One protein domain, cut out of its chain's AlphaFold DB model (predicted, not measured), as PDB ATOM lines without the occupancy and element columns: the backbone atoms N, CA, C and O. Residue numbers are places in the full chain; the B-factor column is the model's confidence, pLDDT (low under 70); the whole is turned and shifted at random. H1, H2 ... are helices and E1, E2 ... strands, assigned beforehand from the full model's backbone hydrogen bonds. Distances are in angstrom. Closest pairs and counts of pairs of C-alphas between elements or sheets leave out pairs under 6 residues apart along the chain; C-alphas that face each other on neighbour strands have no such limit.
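Overview. This is residues 93 to 145 of the 147 residues of the protein "Predicted protein" of Micromonas pusilla (strain CCMP1545) (UniProt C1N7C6). This is an open, flat frame built on a short bridge of two antiparallel strands, E1 and E2, with H1 and H3 leaving from one end of the bridge and H2 from the other, and with no helix touching another. Beyond H2 the chain swings out in a wide loop, residues 113 to 126, and returns to the bridge as E2, while residues 135 to 145, mostly H3, stick out as a free arm. The printed part has 53 residues, with three named helices and two named strands in the order H1, E1, H2, E2, H3, and the class is mostly helix. It is only just loose, close to compact, with a radius of gyration of the C-alphas of 12.4 A and spans of 30 by 30 by 14 A.

Arrangement. Begin at the sheet, where E1, residues 99 to 101, and E2, residues 127 to 129, are antiparallel neighbours at 135 degrees between their directions. C-alphas 100 and 128 face each other at 4.6 A. Look for N 101 and O 127 at 2.8 A and N 129 and O 99 at 3.0 A, both within hydrogen-bond range. H3, residues 131 to 143, comes closest to E1 at the C-alphas of Val 99 and Glu 131, 6.0 A apart. H2, residues 103 to 112, comes closest to E2 at the C-alphas of Pro 103 and Val 127, also 6.0 A apart. H1, residues 93 to 96, is close to H3 but not clearly touching it, and their closest C-alphas, those of Gly 96 and Glu 131, are 7.6 A apart. H2 is apart from both H1 and H3. In H2 and H3 every O i to N i+4 pair is within hydrogen-bond range; H1 is too short for such a pair, and its one O i to N i+3 pair is within range.

Along the chain. Find C-alpha 99 at (615.386, 343.652, 433.876), from which E1 runs 6.5 A to C-alpha 101; E2 covers 6.8 A from C-alpha 127 to C-alpha 129. H3, the longest helix, runs 18.4 A from Glu 131 to C-alpha 143 at (600.831, 334.185, 445.309). H2 runs 14.6 A from Pro 103 to Lys 112. H1 begins at C-alpha 93, at (613.006, 345.754, 422.237), and is 5.3 A long.

Size, cuts and confidence. The two C-alphas farthest apart are those of Arg 120 and Glu 143, at 33.5 A. The printed part has no cut. The link from H2 to E2 is long, with 14 residues, and the other three links are tight. Residues 109 to 114, of which 109 to 112 belong to H2, stand free, as do residues 135 to 145, of which 135 to 143 belong to H3. The mean pLDDT of the printed part is 83.9, and residues 144 to 145 are under 70.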
ATOM      1  N   LEU A  93     613.088 346.907 421.331       79.88
ATOM      2  CA  LEU A  93     613.006 345.754 422.237       79.88
ATOM      3  C   LEU A  93     614.057 345.822 423.348       79.88
ATOM      4  O   LEU A  93     613.737 345.608 424.516       79.88
ATOM      5  N   ARG A  94     615.305 346.162 423.011       81.06
ATOM      6  CA  ARG A  94     616.374 346.336 424.006       81.06
ATOM      7  C   ARG A  94     616.073 347.461 424.990       81.06
ATOM      8  O   ARG A  94     616.390 347.315 426.163       81.06
ATOM      9  N   SER A  95     615.454 348.550 424.532       82.50
ATOM     10  CA  SER A  95     615.075 349.662 425.409       82.50
ATOM     11  C   SER A  95     613.995 349.281 426.429       82.50
ATOM     12  O   SER A  95     614.037 349.761 427.557       82.50
ATOM     13  N   GLY A  96     613.065 348.391 426.061       77.25
ATOM     14  CA  GLY A  96     612.001 347.916 426.952       77.25
ATOM     15  C   GLY A  96     612.425 346.767 427.872       77.25
ATOM     16  O   GLY A  96     611.920 346.648 428.986       77.25
ATOM     17  N   CYS A  97     613.367 345.928 427.435       82.75
ATOM     18  CA  CYS A  97     613.873 344.781 428.191       82.75
ATOM     19  C   CYS A  97     615.038 345.180 429.108       82.75
ATOM     20  O   CYS A  97     616.203 344.913 428.812       82.75
ATOM     21  N   THR A  98     614.725 345.812 430.235       83.94
ATOM     22  CA  THR A  98     615.721 346.364 431.167       83.94
ATOM     23  C   THR A  98     616.087 345.420 432.312       83.94
ATOM     24  O   THR A  98     617.186 345.520 432.860       83.94
ATOM     25  N   VAL A  99     615.207 344.481 432.677       85.56
ATOM     26  CA  VAL A  99     615.386 343.652 433.876       85.56
ATOM     27  C   VAL A  99     616.178 342.386 433.542       85.56
ATOM     28  O   VAL A  99     615.703 341.572 432.746       85.56
ATOM     29  N   PRO A 100     617.355 342.163 434.158       86.69
ATOM     30  CA  PRO A 100     618.110 340.934 433.958       86.69
ATOM     31  C   PRO A 100     617.409 339.744 434.628       86.69
ATOM     32  O   PRO A 100     616.933 339.831 435.762       86.69
ATOM     33  N   ARG A 101     617.384 338.600 433.941       84.19
ATOM     34  CA  ARG A 101     616.783 337.350 434.421       84.19
ATOM     35  C   ARG A 101     617.771 336.193 434.317       84.19
ATOM     36  O   ARG A 101     618.532 336.092 433.360       84.19
ATOM     37  N   ASP A 102     617.716 335.293 435.298       85.44
ATOM     38  CA  ASP A 102     618.480 334.044 435.278       85.44
ATOM     39  C   ASP A 102     618.001 333.123 434.131       85.44
ATOM     40  O   ASP A 102     616.822 332.738 434.111       85.44
ATOM     41  N   PRO A 103     618.890 332.714 433.203       86.31
ATOM     42  CA  PRO A 103     618.554 331.779 432.129       86.31
ATOM     43  C   PRO A 103     618.029 330.430 432.641       86.31
ATOM     44  O   PRO A 103     617.217 329.782 431.977       86.31
ATOM     45  N   THR A 104     618.441 329.987 433.832       85.56
ATOM     46  CA  THR A 104     617.982 328.703 434.385       85.56
ATOM     47  C   THR A 104     616.493 328.739 434.724       85.56
ATOM     48  O   THR A 104     615.779 327.762 434.483       85.56
ATOM     49  N   ALA A 105     616.000 329.869 435.240       84.12
ATOM     50  CA  ALA A 105     614.579 330.082 435.495       84.12
ATOM     51  C   ALA A 105     613.740 330.007 434.207       84.12
ATOM     52  O   ALA A 105     612.677 329.383 434.216       84.12
ATOM     53  N   LEU A 106     614.250 330.555 433.096       85.69
ATOM     54  CA  LEU A 106     613.609 330.453 431.781       85.69
ATOM     55  C   LEU A 106     613.471 328.987 431.352       85.69
ATOM     56  O   LEU A 106     612.369 328.524 431.070       85.69
ATOM     57  N   TYR A 107     614.558 328.211 431.383       88.44
ATOM     58  CA  TYR A 107     614.500 326.796 430.999       88.44
ATOM     59  C   TYR A 107     613.616 325.952 431.927       88.44
ATOM     60  O   TYR A 107     612.990 324.994 431.473       88.44
ATOM     61  N   LYS A 108     613.519 326.302 433.217       87.31
ATOM     62  CA  LYS A 108     612.562 325.670 434.141       87.31
ATOM     63  C   LYS A 108     611.115 325.945 433.723       87.31
ATOM     64  O   LYS A 108     610.307 325.022 433.748       87.31
ATOM     65  N   GLN A 109     610.788 327.179 433.331       85.44
ATOM     66  CA  GLN A 109     609.456 327.530 432.824       85.44
ATOM     67  C   GLN A 109     609.159 326.826 431.494       85.44
ATOM     68  O   GLN A 109     608.090 326.240 431.348       85.44
ATOM     69  N   MET A 110     610.125 326.776 430.572       87.06
ATOM     70  CA  MET A 110     609.990 326.048 429.304       87.06
ATOM     71  C   MET A 110     609.746 324.549 429.526       87.06
ATOM     72  O   MET A 110     608.869 323.958 428.903       87.06
ATOM     73  N   ARG A 111     610.438 323.935 430.492       88.75
ATOM     74  CA  ARG A 111     610.204 322.531 430.853       88.75
ATOM     75  C   ARG A 111     608.780 322.294 431.370       88.75
ATOM     76  O   ARG A 111     608.201 321.263 431.046       88.75
ATOM     77  N   LYS A 112     608.202 323.227 432.140       86.12
ATOM     78  CA  LYS A 112     606.812 323.112 432.631       86.12
ATOM     79  C   LYS A 112     605.793 323.055 431.488       86.12
ATOM     80  O   LYS A 112     604.780 322.387 431.639       86.12
ATOM     81  N   VAL A 113     606.076 323.707 430.359       90.00
ATOM     82  CA  VAL A 113     605.226 323.667 429.154       90.00
ATOM     83  C   VAL A 113     605.597 322.529 428.188       90.00
ATOM     84  O   VAL A 113     605.125 322.504 427.058       90.00
ATOM     85  N   GLY A 114     606.448 321.585 428.612       89.00
ATOM     86  CA  GLY A 114     606.857 320.424 427.810       89.00
ATOM     87  C   GLY A 114     608.034 320.671 426.860       89.00
ATOM     88  O   GLY A 114     608.433 319.766 426.131       89.00
ATOM     89  N   LEU A 115     608.635 321.867 426.879       88.50
ATOM     90  CA  LEU A 115     609.817 322.199 426.084       88.50
ATOM     91  C   LEU A 115     611.091 321.910 426.888       88.50
ATOM     92  O   LEU A 115     611.590 322.752 427.641       88.50
ATOM     93  N   GLU A 116     611.631 320.701 426.735       89.19
ATOM     94  CA  GLU A 116     612.886 320.311 427.372       89.19
ATOM     95  C   GLU A 116     614.098 320.522 426.455       89.19
ATOM     96  O   GLU A 116     614.260 319.876 425.424       89.19
ATOM     97  N   TYR A 117     615.007 321.392 426.896       87.19
ATOM     98  CA  TYR A 117     616.307 321.591 426.260       87.19
ATOM     99  C   TYR A 117     617.386 320.816 427.017       87.19
ATOM    100  O   TYR A 117     617.557 320.991 428.232       87.19
ATOM    101  N   GLY A 118     618.147 319.982 426.303       84.25
ATOM    102  CA  GLY A 118     619.314 319.286 426.854       84.25
ATOM    103  C   GLY A 118     620.455 320.258 427.210       84.25
ATOM    104  O   GLY A 118     620.523 321.341 426.632       84.25
ATOM    105  N   PRO A 119     621.389 319.896 428.114       83.81
ATOM    106  CA  PRO A 119     622.442 320.803 428.594       83.81
ATOM    107  C   PRO A 119     623.290 321.438 427.484       83.81
ATOM    108  O   PRO A 119     623.650 322.605 427.574       83.81
ATOM    109  N   ARG A 120     623.545 320.700 426.395       87.25
ATOM    110  CA  ARG A 120     624.306 321.189 425.231       87.25
ATOM    111  C   ARG A 120     623.590 322.284 424.432       87.25
ATOM    112  O   ARG A 120     624.246 323.003 423.691       87.25
ATOM    113  N   PHE A 121     622.271 322.397 424.574       83.19
ATOM    114  CA  PHE A 121     621.436 323.370 423.866       83.19
ATOM    115  C   PHE A 121     621.047 324.568 424.748       83.19
ATOM    116  O   PHE A 121     620.359 325.476 424.287       83.19
ATOM    117  N   ARG A 122     621.504 324.609 426.010       85.62
ATOM    118  CA  ARG A 122     621.279 325.730 426.937       85.62
ATOM    119  C   ARG A 122     622.408 326.755 426.844       85.62
ATOM    120  O   ARG A 122     623.184 326.917 427.776       85.62
ATOM    121  N   LEU A 123     622.527 327.398 425.685       87.56
ATOM    122  CA  LEU A 123     623.626 328.328 425.386       87.56
ATOM    123  C   LEU A 123     623.331 329.782 425.792       87.56
ATOM    124  O   LEU A 123     624.191 330.644 425.634       87.56
ATOM    125  N   LEU A 124     622.125 330.071 426.294       87.38
ATOM    126  CA  LEU A 124     621.745 331.419 426.714       87.38
ATOM    127  C   LEU A 124     622.490 331.821 427.991       87.38
ATOM    128  O   LEU A 124     622.330 331.192 429.035       87.38
ATOM    129  N   THR A 125     623.279 332.890 427.901       86.31
ATOM    130  CA  THR A 125     624.069 333.435 429.016       86.31
ATOM    131  C   THR A 125     623.371 334.589 429.720       86.31
ATOM    132  O   THR A 125     623.493 334.737 430.933       86.31
ATOM    133  N   GLN A 126     622.642 335.410 428.968       86.69
ATOM    134  CA  GLN A 126     621.966 336.593 429.473       86.69
ATOM    135  C   GLN A 126     620.571 336.669 428.868       86.69
ATOM    136  O   GLN A 126     620.382 336.459 427.670       86.69
ATOM    137  N   VAL A 127     619.594 336.945 429.724       87.00
ATOM    138  CA  VAL A 127     618.195 337.106 429.345       87.00
ATOM    139  C   VAL A 127     617.707 338.388 429.989       87.00
ATOM    140  O   VAL A 127     617.959 338.627 431.171       87.00
ATOM    141  N   TRP A 128     617.002 339.198 429.211       88.12
ATOM    142  CA  TRP A 128     616.353 340.406 429.693       88.12
ATOM    143  C   TRP A 128     614.869 340.329 429.397       88.12
ATOM    144  O   TRP A 128     614.467 339.810 428.354       88.12
ATOM    145  N   ILE A 129     614.073 340.837 430.327       88.38
ATOM    146  CA  ILE A 129     612.620 340.883 430.215       88.38
ATOM    147  C   ILE A 129     612.123 342.315 430.452       88.38
ATOM    148  O   ILE A 129     612.802 343.085 431.141       88.38
ATOM    149  N   PRO A 130     610.951 342.680 429.908       87.00
ATOM    150  CA  PRO A 130     610.298 343.936 430.246       87.00
ATOM    151  C   PRO A 130     609.947 344.016 431.735       87.00
ATOM    152  O   PRO A 130     609.607 343.004 432.355       87.00
ATOM    153  N   GLU A 131     609.980 345.226 432.298       85.75
ATOM    154  CA  GLU A 131     609.643 345.469 433.712       85.75
ATOM    155  C   GLU A 131     608.223 344.994 434.048       85.75
ATOM    156  O   GLU A 131     607.994 344.398 435.097       85.75
ATOM    157  N   GLU A 132     607.270 345.176 433.132       85.25
ATOM    158  CA  GLU A 132     605.896 344.708 433.315       85.25
ATOM    159  C   GLU A 132     605.824 343.184 433.489       85.25
ATOM    160  O   GLU A 132     605.206 342.686 434.432       85.25
ATOM    161  N   THR A 133     606.518 342.431 432.631       84.38
ATOM    162  CA  THR A 133     606.597 340.972 432.745       84.38
ATOM    163  C   THR A 133     607.299 340.559 434.037       84.38
ATOM    164  O   THR A 133     606.871 339.608 434.692       84.38
ATOM    165  N   ALA A 134     608.354 341.275 434.436       85.00
ATOM    166  CA  ALA A 134     609.035 341.031 435.703       85.00
ATOM    167  C   ALA A 134     608.094 341.239 436.898       85.00
ATOM    168  O   ALA A 134     608.064 340.402 437.801       85.00
ATOM    169  N   ARG A 135     607.288 342.310 436.883       86.25
ATOM    170  CA  ARG A 135     606.282 342.610 437.909       86.25
ATOM    171  C   ARG A 135     605.241 341.498 438.015       86.25
ATOM    172  O   ARG A 135     605.011 340.999 439.112       86.25
ATOM    173  N   LEU A 136     604.671 341.065 436.889       85.06
ATOM    174  CA  LEU A 136     603.685 339.977 436.855       85.06
ATOM    175  C   LEU A 136     604.266 338.657 437.380       85.06
ATOM    176  O   LEU A 136     603.614 337.950 438.141       85.06
ATOM    177  N   GLN A 137     605.513 338.333 437.023       80.81
ATOM    178  CA  GLN A 137     606.175 337.122 437.516       80.81
ATOM    179  C   GLN A 137     606.500 337.175 439.014       80.81
ATOM    180  O   GLN A 137     606.490 336.126 439.653       80.81
ATOM    181  N   ARG A 138     606.806 338.358 439.567       82.12
ATOM    182  CA  ARG A 138     607.004 338.547 441.014       82.12
ATOM    183  C   ARG A 138     605.689 338.370 441.768       82.12
ATOM    184  O   ARG A 138     605.647 337.543 442.667       82.12
ATOM    185  N   ALA A 139     604.621 339.031 441.323       83.75
ATOM    186  CA  ALA A 139     603.288 338.870 441.906       83.75
ATOM    187  C   ALA A 139     602.832 337.396 441.885       83.75
ATOM    188  O   ALA A 139     602.435 336.845 442.905       83.75
ATOM    189  N   ALA A 140     603.017 336.702 440.758       81.25
ATOM    190  CA  ALA A 140     602.686 335.280 440.649       81.25
ATOM    191  C   ALA A 140     603.577 334.358 441.514       81.25
ATOM    192  O   ALA A 140     603.190 333.223 441.799       81.25
ATOM    193  N   ALA A 141     604.785 334.793 441.886       76.19
ATOM    194  CA  ALA A 141     605.655 334.062 442.810       76.19
ATOM    195  C   ALA A 141     605.247 334.291 444.275       76.19
ATOM    196  O   ALA A 141     605.264 333.339 445.054       76.19
ATOM    197  N   GLU A 142     604.827 335.513 444.618       74.38
ATOM    198  CA  GLU A 142     604.248 335.867 445.922       74.38
ATOM    199  C   GLU A 142     602.970 335.060 446.187       74.38
ATOM    200  O   GLU A 142     602.846 334.421 447.229       74.38
ATOM    201  N   GLU A 143     602.066 334.977 445.207       71.81
ATOM    202  CA  GLU A 143     600.831 334.185 445.309       71.81
ATOM    203  C   GLU A 143     601.078 332.675 445.451       71.81
ATOM    204  O   GLU A 143     600.280 331.963 446.061       71.81
ATOM    205  N   ARG A 144     602.187 332.165 444.903       67.00
ATOM    206  CA  ARG A 144     602.581 330.752 445.036       67.00
ATOM    207  C   ARG A 144     603.311 330.441 446.344       67.00
ATOM    208  O   ARG A 144     603.563 329.264 446.595       67.00
ATOM    209  N   GLY A 145     603.625 331.449 447.164       54.66
ATOM    210  CA  GLY A 145     604.311 331.275 448.448       54.66
ATOM    211  C   GLY A 145     605.760 330.790 448.325       54.66
ATOM    212  O   GLY A 145     606.252 330.115 449.224       54.66
TER     213      GLY A 145